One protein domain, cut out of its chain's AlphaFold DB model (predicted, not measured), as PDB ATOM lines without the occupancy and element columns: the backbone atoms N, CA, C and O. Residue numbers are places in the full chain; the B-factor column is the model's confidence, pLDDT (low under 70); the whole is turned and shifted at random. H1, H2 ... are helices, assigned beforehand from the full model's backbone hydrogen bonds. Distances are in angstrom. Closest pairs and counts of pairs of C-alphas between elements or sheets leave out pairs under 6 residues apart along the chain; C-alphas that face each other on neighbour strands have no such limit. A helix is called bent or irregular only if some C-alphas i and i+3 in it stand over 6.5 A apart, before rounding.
ATOM      1  N   LEU A   2     200.191   3.644 179.697       89.50
ATOM      2  CA  LEU A   2     199.342   4.215 178.628       89.50
ATOM      3  C   LEU A   2     200.109   4.617 177.352       89.50
ATOM      4  O   LEU A   2     199.696   4.256 176.257       89.50
ATOM      5  N   ALA A   3     201.256   5.294 177.482       86.62
ATOM      6  CA  ALA A   3     202.069   5.686 176.322       86.62
ATOM      7  C   ALA A   3     202.550   4.481 175.487       86.62
ATOM      8  O   ALA A   3     202.563   4.544 174.263       86.62
ATOM      9  N   LEU A   4     202.893   3.368 176.150       90.81
ATOM     10  CA  LEU A   4     203.293   2.133 175.475       90.81
ATOM     11  C   LEU A   4     202.110   1.497 174.734       90.81
ATOM     12  O   LEU A   4     202.280   1.059 173.605       90.81
ATOM     13  N   ALA A   5     200.918   1.495 175.336       93.75
ATOM     14  CA  ALA A   5     199.711   0.984 174.689       93.75
ATOM     15  C   ALA A   5     199.373   1.771 173.412       93.75
ATOM     16  O   ALA A   5     199.145   1.165 172.369       93.75
ATOM     17  N   PHE A   6     199.428   3.108 173.459       93.75
ATOM     18  CA  PHE A   6     199.248   3.935 172.261       93.75
ATOM     19  C   PHE A   6     200.355   3.717 171.227       93.75
ATOM     20  O   PHE A   6     200.064   3.631 170.041       93.75
ATOM     21  N   GLY A   7     201.610   3.573 171.661       91.62
ATOM     22  CA  GLY A   7     202.723   3.258 170.769       91.62
ATOM     23  C   GLY A   7     202.530   1.937 170.021       91.62
ATOM     24  O   GLY A   7     202.662   1.896 168.803       91.62
ATOM     25  N   LEU A   8     202.148   0.874 170.732       94.62
ATOM     26  CA  LEU A   8     201.853  -0.433 170.134       94.62
ATOM     27  C   LEU A   8     200.619  -0.388 169.224       94.62
ATOM     28  O   LEU A   8     200.620  -1.012 168.167       94.62
ATOM     29  N   TYR A   9     199.590   0.379 169.597       95.19
ATOM     30  CA  TYR A   9     198.428   0.613 168.741       95.19
ATOM     31  C   TYR A   9     198.827   1.290 167.422       95.19
ATOM     32  O   TYR A   9     198.435   0.819 166.358       95.19
ATOM     33  N   LEU A  10     199.658   2.338 167.477       93.75
ATOM     34  CA  LEU A  10     200.171   3.018 166.286       93.75
ATOM     35  C   LEU A  10     200.994   2.070 165.409       93.75
ATOM     36  O   LEU A  10     200.821   2.063 164.198       93.75
ATOM     37  N   VAL A  11     201.845   1.230 165.992       94.25
ATOM     38  CA  VAL A  11     202.569   0.200 165.231       94.25
ATOM     39  C   VAL A  11     201.602  -0.755 164.521       94.25
ATOM     40  O   VAL A  11     201.785  -1.054 163.342       94.25
ATOM     41  N   PHE A  12     200.571  -1.225 165.225       95.69
ATOM     42  CA  PHE A  12     199.611  -2.187 164.692       95.69
ATOM     43  C   PHE A  12     198.811  -1.623 163.511       95.69
ATOM     44  O   PHE A  12     198.734  -2.268 162.467       95.69
ATOM     45  N   ILE A  13     198.265  -0.407 163.635       96.06
ATOM     46  CA  ILE A  13     197.486   0.211 162.545       96.06
ATOM     47  C   ILE A  13     198.348   0.578 161.329       96.06
ATOM     48  O   ILE A  13     197.827   0.685 160.226       96.06
ATOM     49  N   ASN A  14     199.662   0.728 161.517       94.00
ATOM     50  CA  ASN A  14     200.629   1.012 160.459       94.00
ATOM     51  C   ASN A  14     201.338  -0.262 159.960       94.00
ATOM     52  O   ASN A  14     202.495  -0.213 159.546       94.00
ATOM     53  N   ALA A  15     200.663  -1.416 160.036       92.69
ATOM     54  CA  ALA A  15     201.129  -2.705 159.514       92.69
ATOM     55  C   ALA A  15     202.527  -3.143 160.006       92.69
ATOM     56  O   ALA A  15     203.234  -3.876 159.317       92.69
ATOM     57  N   GLY A  16     202.930  -2.718 161.207       88.69
ATOM     58  CA  GLY A  16     204.217  -3.098 161.786       88.69
ATOM     59  C   GLY A  16     205.426  -2.389 161.173       88.69
ATOM     60  O   GLY A  16     206.517  -2.954 161.213       88.69
ATOM     61  N   ASP A  17     205.249  -1.178 160.631       93.88
ATOM     62  CA  ASP A  17     206.327  -0.358 160.065       93.88
ATOM     63  C   ASP A  17     207.599  -0.361 160.957       93.88
ATOM     64  O   ASP A  17     207.548   0.061 162.125       93.88
ATOM     65  N   PRO A  18     208.758  -0.817 160.432       93.88
ATOM     66  CA  PRO A  18     210.009  -0.888 161.184       93.88
ATOM     67  C   PRO A  18     210.475   0.455 161.756       93.88
ATOM     68  O   PRO A  18     211.089   0.494 162.823       93.88
ATOM     69  N   VAL A  19     210.198   1.571 161.084       93.69
ATOM     70  CA  VAL A  19     210.611   2.900 161.550       93.69
ATOM     71  C   VAL A  19     209.786   3.317 162.762       93.69
ATOM     72  O   VAL A  19     210.334   3.871 163.714       93.69
ATOM     73  N   ILE A  20     208.492   2.992 162.792       93.75
ATOM     74  CA  ILE A  20     207.632   3.277 163.949       93.75
ATOM     75  C   ILE A  20     208.072   2.447 165.162       93.75
ATOM     76  O   ILE A  20     208.094   2.964 166.280       93.75
ATOM     77  N   TRP A  21     208.523   1.208 164.950       94.50
ATOM     78  CA  TRP A  21     209.173   0.415 165.998       94.50
ATOM     79  C   TRP A  21     210.430   1.085 166.551       94.50
ATOM     80  O   TRP A  21     210.598   1.162 167.769       94.50
ATOM     81  N   VAL A  22     211.297   1.607 165.677       94.69
ATOM     82  CA  VAL A  22     212.495   2.349 166.093       94.69
ATOM     83  C   VAL A  22     212.111   3.596 166.891       94.69
ATOM     84  O   VAL A  22     212.676   3.828 167.959       94.69
ATOM     85  N   LEU A  23     211.125   4.373 166.436       93.88
ATOM     86  CA  LEU A  23     210.641   5.565 167.143       93.88
ATOM     87  C   LEU A  23     210.075   5.221 168.530       93.88
ATOM     88  O   LEU A  23     210.390   5.904 169.506       93.88
ATOM     89  N   LEU A  24     209.298   4.138 168.640       93.94
ATOM     90  CA  LEU A  24     208.789   3.635 169.916       93.94
ATOM     91  C   LEU A  24     209.931   3.204 170.845       93.94
ATOM     92  O   LEU A  24     209.938   3.571 172.021       93.94
ATOM     93  N   GLY A  25     210.911   2.468 170.316       93.69
ATOM     94  CA  GLY A  25     212.095   2.031 171.051       93.69
ATOM     95  C   GLY A  25     212.935   3.201 171.565       93.69
ATOM     96  O   GLY A  25     213.308   3.220 172.736       93.69
ATOM     97  N   LEU A  26     213.165   4.221 170.732       93.25
ATOM     98  CA  LEU A  26     213.857   5.452 171.125       93.25
ATOM     99  C   LEU A  26     213.076   6.213 172.202       93.25
ATOM    100  O   LEU A  26     213.664   6.657 173.187       93.25
ATOM    101  N   GLY A  27     211.752   6.322 172.064       90.25
ATOM    102  CA  GLY A  27     210.892   6.928 173.079       90.25
ATOM    103  C   GLY A  27     210.976   6.197 174.421       90.25
ATOM    104  O   GLY A  27     211.188   6.830 175.457       90.25
ATOM    105  N   ALA A  28     210.880   4.866 174.409       90.69
ATOM    106  CA  ALA A  28     211.020   4.039 175.604       90.69
ATOM    107  C   ALA A  28     212.411   4.186 176.240       90.69
ATOM    108  O   ALA A  28     212.513   4.376 177.452       90.69
ATOM    109  N   PHE A  29     213.467   4.169 175.423       91.50
ATOM    110  CA  PHE A  29     214.838   4.384 175.869       91.50
ATOM    111  C   PHE A  29     214.979   5.729 176.589       91.50
ATOM    112  O   PHE A  29     215.410   5.766 177.738       91.50
ATOM    113  N   PHE A  30     214.562   6.836 175.972       89.88
ATOM    114  CA  PHE A  30     214.700   8.144 176.607       89.88
ATOM    115  C   PHE A  30     213.827   8.283 177.855       89.88
ATOM    116  O   PHE A  30     214.300   8.824 178.844       89.88
ATOM    117  N   VAL A  31     212.600   7.761 177.879       86.69
ATOM    118  CA  VAL A  31     211.757   7.823 179.087       86.69
ATOM    119  C   VAL A  31     212.391   7.074 180.265       86.69
ATOM    120  O   VAL A  31     212.351   7.576 181.388       86.69
ATOM    121  N   LEU A  32     212.989   5.905 180.022       86.19
ATOM    122  CA  LEU A  32     213.604   5.090 181.073       86.19
ATOM    123  C   LEU A  32     214.975   5.621 181.503       86.19
ATOM    124  O   LEU A  32     215.261   5.679 182.697       86.19
ATOM    125  N   PHE A  33     215.810   6.030 180.545       86.38
ATOM    126  CA  PHE A  33     217.220   6.338 180.790       86.38
ATOM    127  C   PHE A  33     217.532   7.831 180.934       86.38
ATOM    128  O   PHE A  33     218.664   8.199 181.267       86.38
ATOM    129  N   TYR A  34     216.550   8.715 180.713       79.94
ATOM    130  CA  TYR A  34     216.731  10.159 180.881       79.94
ATOM    131  C   TYR A  34     217.145  10.526 182.307       79.94
ATOM    132  O   TYR A  34     218.073  11.314 182.491       79.94
ATOM    133  N   THR A  35     216.494   9.949 183.321       74.38
ATOM    134  CA  THR A  35     216.807  10.227 184.732       74.38
ATOM    135  C   THR A  35     218.127   9.591 185.154       74.38
ATOM    136  O   THR A  35     218.917  10.255 185.823       74.38
ATOM    137  N   TRP A  36     218.399   8.356 184.729       74.31
ATOM    138  CA  TRP A  36     219.661   7.649 184.939       74.31
ATOM    139  C   TRP A  36     219.909   6.664 183.781       74.31
ATOM    140  O   TRP A  36     219.005   5.891 183.479       74.31
ATOM    141  N   PRO A  37     221.092   6.637 183.133       79.69
ATOM    142  CA  PRO A  37     222.314   7.368 183.464       79.69
ATOM    143  C   PRO A  37     222.472   8.714 182.735       79.69
ATOM    144  O   PRO A  37     223.347   9.485 183.118       79.69
ATOM    145  N   LEU A  38     221.657   9.035 181.716       76.44
ATOM    146  CA  LEU A  38     221.938  10.130 180.767       76.44
ATOM    147  C   LEU A  38     222.136  11.492 181.444       76.44
ATOM    148  O   LEU A  38     223.091  12.211 181.143       76.44
ATOM    149  N   LYS A  39     221.274  11.839 182.403       69.44
ATOM    150  CA  LYS A  39     221.405  13.082 183.175       69.44
ATOM    151  C   LYS A  39     222.699  13.156 183.995       69.44
ATOM    152  O   LYS A  39     223.211  14.250 184.203       69.44
ATOM    153  N   TYR A  40     223.226  12.022 184.452       68.00
ATOM    154  CA  TYR A  40     224.442  11.958 185.269       68.00
ATOM    155  C   TYR A  40     225.733  12.013 184.449       68.00
ATOM    156  O   TYR A  40     226.791  12.241 185.025       68.00
ATOM    157  N   ILE A  41     225.648  11.831 183.129       79.44
ATOM    158  CA  ILE A  41     226.783  11.885 182.198       79.44
ATOM    159  C   ILE A  41     226.700  13.094 181.255       79.44
ATOM    160  O   ILE A  41     227.157  13.023 180.119       79.44
ATOM    161  N   ALA A  42     226.092  14.200 181.702       78.88
ATOM    162  CA  ALA A  42     225.944  15.439 180.928       78.88
ATOM    163  C   ALA A  42     225.164  15.316 179.598       78.88
ATOM    164  O   ALA A  42     225.239  16.203 178.751       78.88
ATOM    165  N   LEU A  43     224.378  14.249 179.409       80.88
ATOM    166  CA  LEU A  43     223.553  14.049 178.208       80.88
ATOM    167  C   LEU A  43     222.083  14.428 178.411       80.88
ATOM    168  O   LEU A  43     221.300  14.362 177.465       80.88
ATOM    169  N   GLY A  44     221.690  14.835 179.620       81.62
ATOM    170  CA  GLY A  44     220.301  15.167 179.934       81.62
ATOM    171  C   GLY A  44     219.744  16.275 179.038       81.62
ATOM    172  O   GLY A  44     218.662  16.142 178.477       81.62
ATOM    173  N   GLU A  45     220.481  17.362 178.848       84.50
ATOM    174  CA  GLU A  45     220.027  18.508 178.061       84.50
ATOM    175  C   GLU A  45     219.951  18.193 176.562       84.50
ATOM    176  O   GLU A  45     219.018  18.630 175.886       84.50
ATOM    177  N   LEU A  46     220.887  17.382 176.057       86.31
ATOM    178  CA  LEU A  46     220.856  16.896 174.680       86.31
ATOM    179  C   LEU A  46     219.669  15.951 174.456       86.31
ATOM    180  O   LEU A  46     218.968  16.070 173.453       86.31
ATOM    181  N   ALA A  47     219.398  15.063 175.416       87.69
ATOM    182  CA  ALA A  47     218.239  14.182 175.382       87.69
ATOM    183  C   ALA A  47     216.928  14.980 175.329       87.69
ATOM    184  O   ALA A  47     216.066  14.664 174.515       87.69
ATOM    185  N   VAL A  48     216.785  16.055 176.119       86.25
ATOM    186  CA  VAL A  48     215.594  16.924 176.046       86.25
ATOM    187  C   VAL A  48     215.435  17.527 174.652       86.25
ATOM    188  O   VAL A  48     214.338  17.475 174.101       86.25
ATOM    189  N   LEU A  49     216.513  18.059 174.070       90.81
ATOM    190  CA  LEU A  49     216.479  18.663 172.736       90.81
ATOM    191  C   LEU A  49     216.040  17.644 171.672       90.81
ATOM    192  O   LEU A  49     215.163  17.939 170.861       90.81
ATOM    193  N   ILE A  50     216.608  16.437 171.694       91.75
ATOM    194  CA  ILE A  50     216.294  15.377 170.723       91.75
ATOM    195  C   ILE A  50     214.851  14.886 170.883       91.75
ATOM    196  O   ILE A  50     214.136  14.727 169.891       91.75
ATOM    197  N   VAL A  51     214.417  14.657 172.124       91.62
ATOM    198  CA  VAL A  51     213.088  14.114 172.421       91.62
ATOM    199  C   VAL A  51     211.997  15.108 172.050       91.62
ATOM    200  O   VAL A  51     211.067  14.739 171.342       91.62
ATOM    201  N   TRP A  52     212.107  16.362 172.491       89.00
ATOM    202  CA  TRP A  52     211.056  17.362 172.278       89.00
ATOM    203  C   TRP A  52     210.999  17.901 170.849       89.00
ATOM    204  O   TRP A  52     209.956  18.408 170.446       89.00
ATOM    205  N   GLY A  53     212.093  17.815 170.087       90.50
ATOM    206  CA  GLY A  53     212.150  18.305 168.710       90.50
ATOM    207  C   GLY A  53     212.067  17.175 167.692       90.50
ATOM    208  O   GLY A  53     210.957  16.762 167.345       90.50
ATOM    209  N   PRO A  54     213.214  16.662 167.208       93.38
ATOM    210  CA  PRO A  54     213.257  15.673 166.135       93.38
ATOM    211  C   PRO A  54     212.388  14.437 166.357       93.38
ATOM    212  O   PRO A  54     211.680  14.031 165.438       93.38
ATOM    213  N   LEU A  55     212.414  13.839 167.553       93.50
ATOM    214  CA  LEU A  55     211.658  12.610 167.801       93.50
ATOM    215  C   LEU A  55     210.158  12.872 167.910       93.50
ATOM    216  O   LEU A  55     209.380  12.184 167.255       93.50
ATOM    217  N   MET A  56     209.743  13.866 168.695       93.31
ATOM    218  CA  MET A  56     208.320  14.152 168.892       93.31
ATOM    219  C   MET A  56     207.655  14.685 167.619       93.31
ATOM    220  O   MET A  56     206.610  14.177 167.220       93.31
ATOM    221  N   ILE A  57     208.261  15.673 166.959       95.25
ATOM    222  CA  ILE A  57     207.664  16.325 165.786       95.25
ATOM    223  C   ILE A  57     207.942  15.531 164.509       95.25
ATOM    224  O   ILE A  57     207.018  15.239 163.754       95.25
ATOM    225  N   GLY A  58     209.197  15.140 164.273       95.38
ATOM    226  CA  GLY A  58     209.571  14.359 163.091       95.38
ATOM    227  C   GLY A  58     208.987  12.949 163.120       95.38
ATOM    228  O   GLY A  58     208.422  12.497 162.126       95.38
ATOM    229  N   GLY A  59     209.047  12.277 164.275       94.62
ATOM    230  CA  GLY A  59     208.432  10.963 164.456       94.62
ATOM    231  C   GLY A  59     206.908  11.011 164.362       94.62
ATOM    232  O   GLY A  59     206.319  10.186 163.669       94.62
ATOM    233  N   GLY A  60     206.270  12.015 164.973       94.50
ATOM    234  CA  GLY A  60     204.827  12.231 164.841       94.50
ATOM    235  C   GLY A  60     204.398  12.448 163.388       94.50
ATOM    236  O   GLY A  60     203.449  11.820 162.927       94.50
ATOM    237  N   TYR A  61     205.137  13.268 162.635       95.88
ATOM    238  CA  TYR A  61     204.897  13.455 161.204       95.88
ATOM    239  C   TYR A  61     205.060  12.155 160.416       95.88
ATOM    240  O   TYR A  61     204.201  11.836 159.602       95.88
ATOM    241  N   TYR A  62     206.122  11.387 160.674       96.31
ATOM    242  CA  TYR A  62     206.366  10.121 159.985       96.31
ATOM    243  C   TYR A  62     205.208   9.135 160.168       96.31
ATOM    244  O   TYR A  62     204.731   8.572 159.190       96.31
ATOM    245  N   VAL A  63     204.724   8.975 161.404       95.19
ATOM    246  CA  VAL A  63     203.604   8.075 161.727       95.19
ATOM    247  C   VAL A  63     202.322   8.465 160.983       95.19
ATOM    248  O   VAL A  63     201.519   7.598 160.669       95.19
ATOM    249  N   LEU A  64     202.119   9.756 160.704       94.19
ATOM    250  CA  LEU A  64     200.924  10.255 160.017       94.19
ATOM    251  C   LEU A  64     201.059  10.280 158.490       94.19
ATOM    252  O   LEU A  64     200.083  10.063 157.780       94.19
ATOM    253  N   ALA A  65     202.246  10.607 157.984       95.12
ATOM    254  CA  ALA A  65     202.481  10.889 156.571       95.12
ATOM    255  C   ALA A  65     203.220   9.758 155.836       95.12
ATOM    256  O   ALA A  65     203.389   9.838 154.618       95.12
ATOM    257  N   HIS A  66     203.692   8.740 156.562       93.75
ATOM    258  CA  HIS A  66     204.424   7.573 156.055       93.75
ATOM    259  C   HIS A  66     205.702   7.893 155.267       93.75
ATOM    260  O   HIS A  66     206.174   7.094 154.460       93.75
ATOM    261  N   HIS A  67     206.289   9.068 155.488       94.62
ATOM    262  CA  HIS A  67     207.591   9.425 154.937       94.62
ATOM    263  C   HIS A  67     208.331  10.379 155.869       94.62
ATOM    264  O   HIS A  67     207.735  11.195 156.575       94.62
ATOM    265  N   TRP A  68     209.660  10.284 155.875       95.25
ATOM    266  CA  TRP A  68     210.502  11.161 156.681       95.25
ATOM    267  C   TRP A  68     210.749  12.481 155.957       95.25
ATOM    268  O   TRP A  68     211.069  12.491 154.768       95.25
TER     269      TRP A  68
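What this domain is: This is residues 2 to 68 of the 217 residues of an uncharacterized protein of Anaerolineae bacterium CG1_02_58_13 (UniProt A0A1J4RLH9). Look for a long, narrow body of three helices, in which H2 lies in the middle and packs on both H1 and the long bent helix H4. H1 and H2 fold back on each other as a helical hairpin, H4 runs nearly straight back along H2, and the small H3 sits in the turn between H2 and H4 at one far end. The printed part has 67 residues with four named helices, in the order H1, H2, H3, H4, and no named strand; the class is all helix. The C-alphas span 38 by 22 by 17 A, an elongated outline, and the whole is only just compact, close to loose, with a radius of gyration of the C-alphas of 12.6 A.

How they stand to each other: Begin with H4, residues 44 to 65, assigned as one helix by its hydrogen bonds but bent: C-alphas 52 and 55 are 6.6 A apart. Its arms, H4a of residues 44 to 52 and H4b of residues 55 to 65, stand at a shallow tilt of 20 degrees. H4b touches H2, residues 18 to 33, at residues 20 to 27 of H2 alone; their closest C-alphas, Leu 23 and Gly 59, are 6.4 A apart, and they run opposite ways at a shallow tilt of 23 degrees. H4a and H2 only just touch, with 3 pairs of C-alphas within 8 A, the closest being Phe 30 and Ala 47 at 7.1 A; they run opposite ways at a steep tilt of 36 degrees, only just past shallow. H1, residues 2 to 13, forms a hairpin with H2, opposite ways at a shallow tilt of 9 degrees; their closest C-alphas, Val 11 and Ile 20, are 6.1 A apart. H1 is close to H4b but not clearly touching it: the closest C-alphas, Leu 10 and Val 63, are 7.6 A apart. H3, residues 38 to 41, and H4a touch only at the corner, and only just, with 3 pairs of C-alphas within 8 A; the closest, Leu 38 and Gly 44, are 5.4 A apart. In H1, H2, H4a and H4b every O i to N i+4 pair is within hydrogen-bond range; H3 is too short for such a pair.

Where its parts are: Find C-alpha 2 at (199.342, 4.215, 178.628); from there H1 runs 16.7 A to Ile 13. H2 runs 22.1 A from Pro 18 to Phe 33, and H3 5.3 A from Leu 38 to Ile 41. Find C-alpha 44 at (220.301, 15.167, 179.934), where H4a begins; it runs 12.2 A to Trp 52. H4b runs 14.6 A from Leu 55 to C-alpha 65 at (202.481, 10.889, 156.571).

The domain as a whole: Look at Ala 15 and Tyr 40 for the two C-alphas farthest apart, 37.7 A. The links H1 to H2, H2 to H3 and H3 to H4 are tight, and the printed part has no cut. The mean pLDDT of the printed part is 89.8, and residues 39 to 40 are under 70.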